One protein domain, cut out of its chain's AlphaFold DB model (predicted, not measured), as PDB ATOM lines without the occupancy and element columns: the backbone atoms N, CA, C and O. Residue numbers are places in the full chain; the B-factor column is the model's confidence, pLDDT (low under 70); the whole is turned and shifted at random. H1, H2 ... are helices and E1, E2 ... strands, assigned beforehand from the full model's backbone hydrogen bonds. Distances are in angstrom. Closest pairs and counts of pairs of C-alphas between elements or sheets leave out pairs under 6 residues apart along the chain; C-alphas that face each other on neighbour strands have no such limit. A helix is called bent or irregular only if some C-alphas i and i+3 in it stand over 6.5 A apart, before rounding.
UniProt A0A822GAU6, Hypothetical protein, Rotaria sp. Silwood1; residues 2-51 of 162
ATOM      1  N   SER A   2     153.339 151.227 143.724       34.28
ATOM      2  CA  SER A   2     152.512 150.547 144.725       34.28
ATOM      3  C   SER A   2     153.257 149.308 145.218       34.28
ATOM      4  O   SER A   2     153.579 148.434 144.412       34.28
ATOM      5  N   ASN A   3     153.610 149.282 146.504       40.03
ATOM      6  CA  ASN A   3     154.263 148.140 147.125       40.03
ATOM      7  C   ASN A   3     153.213 147.025 147.195       40.03
ATOM      8  O   ASN A   3     152.219 147.156 147.907       40.03
ATOM      9  N   LYS A   4     153.359 145.969 146.389       48.75
ATOM     10  CA  LYS A   4     152.479 144.803 146.495       48.75
ATOM     11  C   LYS A   4     152.815 144.104 147.813       48.75
ATOM     12  O   LYS A   4     153.750 143.315 147.850       48.75
ATOM     13  N   MET A   5     152.067 144.415 148.872       53.19
ATOM     14  CA  MET A   5     152.080 143.647 150.118       53.19
ATOM     15  C   MET A   5     151.732 142.190 149.787       53.19
ATOM     16  O   MET A   5     150.674 141.901 149.216       53.19
ATOM     17  N   GLY A   6     152.662 141.281 150.051       73.62
ATOM     18  CA  GLY A   6     152.505 139.860 149.777       73.62
ATOM     19  C   GLY A   6     153.829 139.109 149.832       73.62
ATOM     20  O   GLY A   6     154.890 139.700 149.995       73.62
ATOM     21  N   LEU A   7     153.749 137.787 149.678       77.94
ATOM     22  CA  LEU A   7     154.916 136.920 149.521       77.94
ATOM     23  C   LEU A   7     155.686 137.287 148.244       77.94
ATOM     24  O   LEU A   7     155.144 137.182 147.141       77.94
ATOM     25  N   VAL A   8     156.938 137.715 148.402       82.62
ATOM     26  CA  VAL A   8     157.838 138.099 147.306       82.62
ATOM     27  C   VAL A   8     158.790 136.953 146.980       82.62
ATOM     28  O   VAL A   8     159.477 136.442 147.857       82.62
ATOM     29  N   ASN A   9     158.908 136.580 145.708       83.00
ATOM     30  CA  ASN A   9     159.961 135.659 145.291       83.00
ATOM     31  C   ASN A   9     161.289 136.424 145.150       83.00
ATOM     32  O   ASN A   9     161.397 137.354 144.344       83.00
ATOM     33  N   LEU A  10     162.310 136.038 145.923       84.75
ATOM     34  CA  LEU A  10     163.616 136.701 145.880       84.75
ATOM     35  C   LEU A  10     164.298 136.574 144.513       84.75
ATOM     36  O   LEU A  10     165.037 137.481 144.132       84.75
ATOM     37  N   ARG A  11     164.036 135.510 143.742       84.62
ATOM     38  CA  ARG A  11     164.569 135.383 142.377       84.62
ATOM     39  C   ARG A  11     164.050 136.487 141.473       84.62
ATOM     40  O   ARG A  11     164.855 137.129 140.807       84.62
ATOM     41  N   ASP A  12     162.743 136.729 141.485       86.38
ATOM     42  CA  ASP A  12     162.121 137.754 140.642       86.38
ATOM     43  C   ASP A  12     162.689 139.138 140.973       86.38
ATOM     44  O   ASP A  12     162.972 139.941 140.080       86.38
ATOM     45  N   LEU A  13     162.915 139.400 142.264       88.12
ATOM     46  CA  LEU A  13     163.518 140.641 142.736       88.12
ATOM     47  C   LEU A  13     164.968 140.792 142.252       88.12
ATOM     48  O   LEU A  13     165.341 141.850 141.735       88.12
ATOM     49  N   VAL A  14     165.783 139.743 142.398       88.75
ATOM     50  CA  VAL A  14     167.187 139.749 141.966       88.75
ATOM     51  C   VAL A  14     167.291 139.837 140.443       88.75
ATOM     52  O   VAL A  14     168.102 140.613 139.942       88.75
ATOM     53  N   GLU A  15     166.453 139.121 139.690       88.25
ATOM     54  CA  GLU A  15     166.442 139.190 138.225       88.25
ATOM     55  C   GLU A  15     166.013 140.582 137.739       88.25
ATOM     56  O   GLU A  15     166.632 141.130 136.823       88.25
ATOM     57  N   ALA A  16     165.020 141.208 138.380       90.00
ATOM     58  CA  ALA A  16     164.628 142.582 138.072       90.00
ATOM     59  C   ALA A  16     165.762 143.584 138.348       90.00
ATOM     60  O   ALA A  16     166.019 144.472 137.525       90.00
ATOM     61  N   ALA A  17     166.471 143.430 139.471       90.00
ATOM     62  CA  ALA A  17     167.629 144.256 139.806       90.00
ATOM     63  C   ALA A  17     168.784 144.053 138.811       90.00
ATOM     64  O   ALA A  17     169.367 145.029 138.335       90.00
ATOM     65  N   ALA A  18     169.070 142.805 138.435       88.88
ATOM     66  CA  ALA A  18     170.104 142.462 137.465       88.88
ATOM     67  C   ALA A  18     169.769 142.985 136.058       88.88
ATOM     68  O   ALA A  18     170.644 143.520 135.379       88.88
ATOM     69  N   HIS A  19     168.502 142.921 135.636       89.19
ATOM     70  CA  HIS A  19     168.059 143.483 134.359       89.19
ATOM     71  C   HIS A  19     168.214 145.006 134.331       89.19
ATOM     72  O   HIS A  19     168.640 145.569 133.321       89.19
ATOM     73  N   LYS A  20     167.895 145.681 135.441       90.25
ATOM     74  CA  LYS A  20     168.127 147.122 135.578       90.25
ATOM     75  C   LYS A  20     169.619 147.446 135.472       90.25
ATOM     76  O   LYS A  20     169.997 148.270 134.648       90.25
ATOM     77  N   TRP A  21     170.460 146.735 136.224       87.44
ATOM     78  CA  TRP A  21     171.912 146.912 136.179       87.44
ATOM     79  C   TRP A  21     172.489 146.668 134.776       87.44
ATOM     80  O   TRP A  21     173.325 147.441 134.317       87.44
ATOM     81  N   TYR A  22     172.005 145.643 134.070       84.38
ATOM     82  CA  TYR A  22     172.410 145.341 132.697       84.38
ATOM     83  C   TYR A  22     172.118 146.500 131.734       84.38
ATOM     84  O   TYR A  22     172.981 146.854 130.934       84.38
ATOM     85  N   LYS A  23     170.930 147.115 131.828       84.81
ATOM     86  CA  LYS A  23     170.577 148.292 131.014       84.81
ATOM     87  C   LYS A  23     171.456 149.495 131.340       84.81
ATOM     88  O   LYS A  23     171.916 150.178 130.432       84.81
ATOM     89  N   ASP A  24     171.705 149.730 132.624       85.12
ATOM     90  CA  ASP A  24     172.500 150.872 133.080       85.12
ATOM     91  C   ASP A  24     173.986 150.736 132.671       85.12
ATOM     92  O   ASP A  24     174.667 151.743 132.473       85.12
ATOM     93  N   ASN A  25     174.479 149.505 132.479       78.50
ATOM     94  CA  ASN A  25     175.876 149.184 132.145       78.50
ATOM     95  C   ASN A  25     176.046 148.572 130.740       78.50
ATOM     96  O   ASN A  25     177.038 147.893 130.466       78.50
ATOM     97  N   GLU A  26     175.109 148.829 129.822       66.38
ATOM     98  CA  GLU A  26     175.095 148.253 128.464       66.38
ATOM     99  C   GLU A  26     176.407 148.515 127.683       66.38
ATOM    100  O   GLU A  26     176.859 147.700 126.880       66.38
ATOM    101  N   LYS A  27     177.095 149.628 127.971       60.72
ATOM    102  CA  LYS A  27     178.395 149.985 127.367       60.72
ATOM    103  C   LYS A  27     179.584 149.148 127.866       60.72
ATOM    104  O   LYS A  27     180.569 149.013 127.145       60.72
ATOM    105  N   ASP A  28     179.503 148.588 129.070       59.22
ATOM    106  CA  ASP A  28     180.538 147.714 129.633       59.22
ATOM    107  C   ASP A  28     180.246 146.233 129.342       59.22
ATOM    108  O   ASP A  28     181.174 145.458 129.103       59.22
ATOM    109  N   SER A  29     178.969 145.837 129.248       55.47
ATOM    110  CA  SER A  29     178.579 144.486 128.808       55.47
ATOM    111  C   SER A  29     178.860 144.243 127.317       55.47
ATOM    112  O   SER A  29     179.225 143.135 126.927       55.47
ATOM    113  N   THR A  30     178.801 145.292 126.488       53.28
ATOM    114  CA  THR A  30     179.224 145.279 125.070       53.28
ATOM    115  C   THR A  30     180.743 145.163 124.873       53.28
ATOM    116  O   THR A  30     181.195 144.832 123.777       53.28
ATOM    117  N   ARG A  31     181.546 145.372 125.926       53.38
ATOM    118  CA  ARG A  31     183.004 145.154 125.931       53.38
ATOM    119  C   ARG A  31     183.405 143.712 126.247       53.38
ATOM    120  O   ARG A  31     184.602 143.407 126.269       53.38
ATOM    121  N   ALA A  32     182.435 142.828 126.488       54.06
ATOM    122  CA  ALA A  32     182.690 141.410 126.672       54.06
ATOM    123  C   ALA A  32     183.466 140.857 125.466       54.06
ATOM    124  O   ALA A  32     183.182 141.153 124.303       54.06
ATOM    125  N   LYS A  33     184.520 140.104 125.789       53.34
ATOM    126  CA  LYS A  33     185.492 139.516 124.864       53.34
ATOM    127  C   LYS A  33     184.774 138.945 123.621       53.34
ATOM    128  O   LYS A  33     183.728 138.327 123.761       53.34
ATOM    129  N   TRP A  34     185.349 139.145 122.430       52.66
ATOM    130  CA  TRP A  34     184.873 138.668 121.109       52.66
ATOM    131  C   TRP A  34     183.893 139.542 120.299       52.66
ATOM    132  O   TRP A  34     183.504 139.124 119.210       52.66
ATOM    133  N   GLY A  35     183.556 140.764 120.726       59.28
ATOM    134  CA  GLY A  35     182.882 141.740 119.847       59.28
ATOM    135  C   GLY A  35     181.439 141.381 119.464       59.28
ATOM    136  O   GLY A  35     180.916 141.898 118.478       59.28
ATOM    137  N   LYS A  36     180.797 140.494 120.234       61.75
ATOM    138  CA  LYS A  36     179.371 140.174 120.117       61.75
ATOM    139  C   LYS A  36     178.603 140.774 121.287       61.75
ATOM    140  O   LYS A  36     178.975 140.593 122.442       61.75
ATOM    141  N   THR A  37     177.510 141.454 120.968       64.06
ATOM    142  CA  THR A  37     176.526 141.944 121.932       64.06
ATOM    143  C   THR A  37     175.479 140.861 122.164       64.06
ATOM    144  O   THR A  37     174.852 140.420 121.202       64.06
ATOM    145  N   TYR A  38     175.281 140.438 123.410       69.75
ATOM    146  CA  TYR A  38     174.255 139.455 123.773       69.75
ATOM    147  C   TYR A  38     173.015 140.163 124.308       69.75
ATOM    148  O   TYR A  38     173.138 141.076 125.117       69.75
ATOM    149  N   ASN A  39     171.817 139.754 123.891       80.00
ATOM    150  CA  ASN A  39     170.579 140.299 124.450       80.00
ATOM    151  C   ASN A  39     170.325 139.722 125.856       80.00
ATOM    152  O   ASN A  39     170.588 138.547 126.093       80.00
ATOM    153  N   TRP A  40     169.713 140.486 126.770       83.19
ATOM    154  CA  TRP A  40     169.255 139.990 128.081       83.19
ATOM    155  C   TRP A  40     168.476 138.662 128.010       83.19
ATOM    156  O   TRP A  40     168.570 137.829 128.912       83.19
ATOM    157  N   LYS A  41     167.695 138.452 126.942       85.06
ATOM    158  CA  LYS A  41     166.929 137.213 126.717       85.06
ATOM    159  C   LYS A  41     167.790 136.001 126.347       85.06
ATOM    160  O   LYS A  41     167.347 134.879 126.550       85.06
ATOM    161  N   GLU A  42     168.975 136.228 125.796       82.69
ATOM    162  CA  GLU A  42     169.909 135.187 125.347       82.69
ATOM    163  C   GLU A  42     170.876 134.763 126.460       82.69
ATOM    164  O   GLU A  42     171.562 133.751 126.337       82.69
ATOM    165  N   LEU A  43     170.930 135.532 127.551       83.06
ATOM    166  CA  LEU A  43     171.764 135.238 128.706       83.06
ATOM    167  C   LEU A  43     171.115 134.173 129.594       83.06
ATOM    168  O   LEU A  43     169.960 134.297 130.014       83.06
ATOM    169  N   VAL A  44     171.907 133.166 129.954       83.69
ATOM    170  CA  VAL A  44     171.591 132.258 131.059       83.69
ATOM    171  C   VAL A  44     171.820 133.018 132.364       83.69
ATOM    172  O   VAL A  44     172.921 133.508 132.609       83.69
ATOM    173  N   LYS A  45     170.777 133.148 133.193       84.06
ATOM    174  CA  LYS A  45     170.875 133.811 134.500       84.06
ATOM    175  C   LYS A  45     171.014 132.767 135.592       84.06
ATOM    176  O   LYS A  45     170.035 132.133 135.981       84.06
ATOM    177  N   GLU A  46     172.230 132.630 136.091       84.88
ATOM    178  CA  GLU A  46     172.515 131.863 137.294       84.88
ATOM    179  C   GLU A  46     172.711 132.834 138.453       84.88
ATOM    180  O   GLU A  46     173.509 133.768 138.372       84.88
ATOM    181  N   ILE A  47     171.950 132.631 139.526       82.88
ATOM    182  CA  ILE A  47     172.102 133.389 140.764       82.88
ATOM    183  C   ILE A  47     172.796 132.470 141.762       82.88
ATOM    184  O   ILE A  47     172.268 131.411 142.106       82.88
ATOM    185  N   ASP A  48     173.978 132.871 142.228       84.75
ATOM    186  CA  ASP A  48     174.665 132.159 143.300       84.75
ATOM    187  C   ASP A  48     174.070 132.545 144.660       84.75
ATOM    188  O   ASP A  48     174.375 133.589 145.238       84.75
ATOM    189  N   TRP A  49     173.214 131.669 145.180       82.12
ATOM    190  CA  TRP A  49     172.584 131.829 146.488       82.12
ATOM    191  C   TRP A  49     173.470 131.375 147.655       82.12
ATOM    192  O   TRP A  49     173.101 131.604 148.803       82.12
ATOM    193  N   ARG A  50     174.638 130.756 147.419       83.31
ATOM    194  CA  ARG A  50     175.476 130.169 148.494       83.31
ATOM    195  C   ARG A  50     175.946 131.195 149.522       83.31
ATOM    196  O   ARG A  50     176.215 130.848 150.668       83.31
ATOM    197  N   SER A  51     176.061 132.450 149.100       82.81
ATOM    198  CA  SER A  51     176.472 133.562 149.959       82.81
ATOM    199  C   SER A  51     175.294 134.338 150.552       82.81
ATOM    200  O   SER A  51     175.519 135.254 151.346       82.81
TER     201      SER A  51
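Overview. This is residues 2 to 51 of the 162 residues of the protein "Hypothetical protein" of Rotaria sp. Silwood1 (UniProt A0A822GAU6). One helix, H1, forms the middle of a loose, open shape, with the short strand E1 running straight into its first end and the small helix H2 just beyond its other end. After H2 a long stretch with no named element, residues 30 to 51, loops outward and then folds back past H1 toward the end where H1 begins. Residues 2 to 10, of which 7 to 9 belong to E1, stick out from the body, and so does the loop of residues 31 to 36. The printed part has 50 residues, with one named strand and two named helices in the order E1, H1, H2; under half of the residues are in named elements, and the class is mostly helix. The whole is loose, with a radius of gyration of the C-alphas of 13.8 A, and it is only just elongated, spanning 43 by 28 by 18 A.

Arrangement. The strand E1, residues 7 to 9, pairs with no named strand. It meets the helix H1, residues 10 to 24, only through their tight link, with 0 residues between them. A tight link of 1 residue, Asn 25, leads from H1 to the helix H2, residues 26 to 29. H1 and H2 are close but not clearly touching, with 1 pair of C-alphas within 8 A: the closest, those of Tyr 22 and Ser 29, are 7.3 A apart. Their centres are 15.0 A apart. E1 and H2 are apart. In H1 every O i to N i+4 pair is within hydrogen-bond range, while H2, with 4 residues, is too short for any such pair, and its 1 pair of O i and N i+3 is not within range.

Along the chain. E1 runs from Leu 7, with its C-alpha at (154.916, 136.920, 149.521), to Asn 9, over 6.7 A. H1 runs from Leu 10, with its C-alpha at (163.616, 136.701, 145.880), to Asp 24, over 21.1 A, and it is not bent. H2 runs from Glu 26 to Ser 29, over 5.1 A, and C-alpha 29 is at (178.579, 144.486, 128.808).

Size, cuts and confidence. The two C-alphas farthest apart are those of Met 5 and Trp 34, at 44.1 A, and both residues are in stretches that stand free. Without those stretches the body has 35 residues and spans 28 by 17 by 16 A. The printed part has no cut, and neither of the two links is long. The mean pLDDT of the printed part is 74.6, and it is under 70 in residues 2 to 5 and 26 to 38.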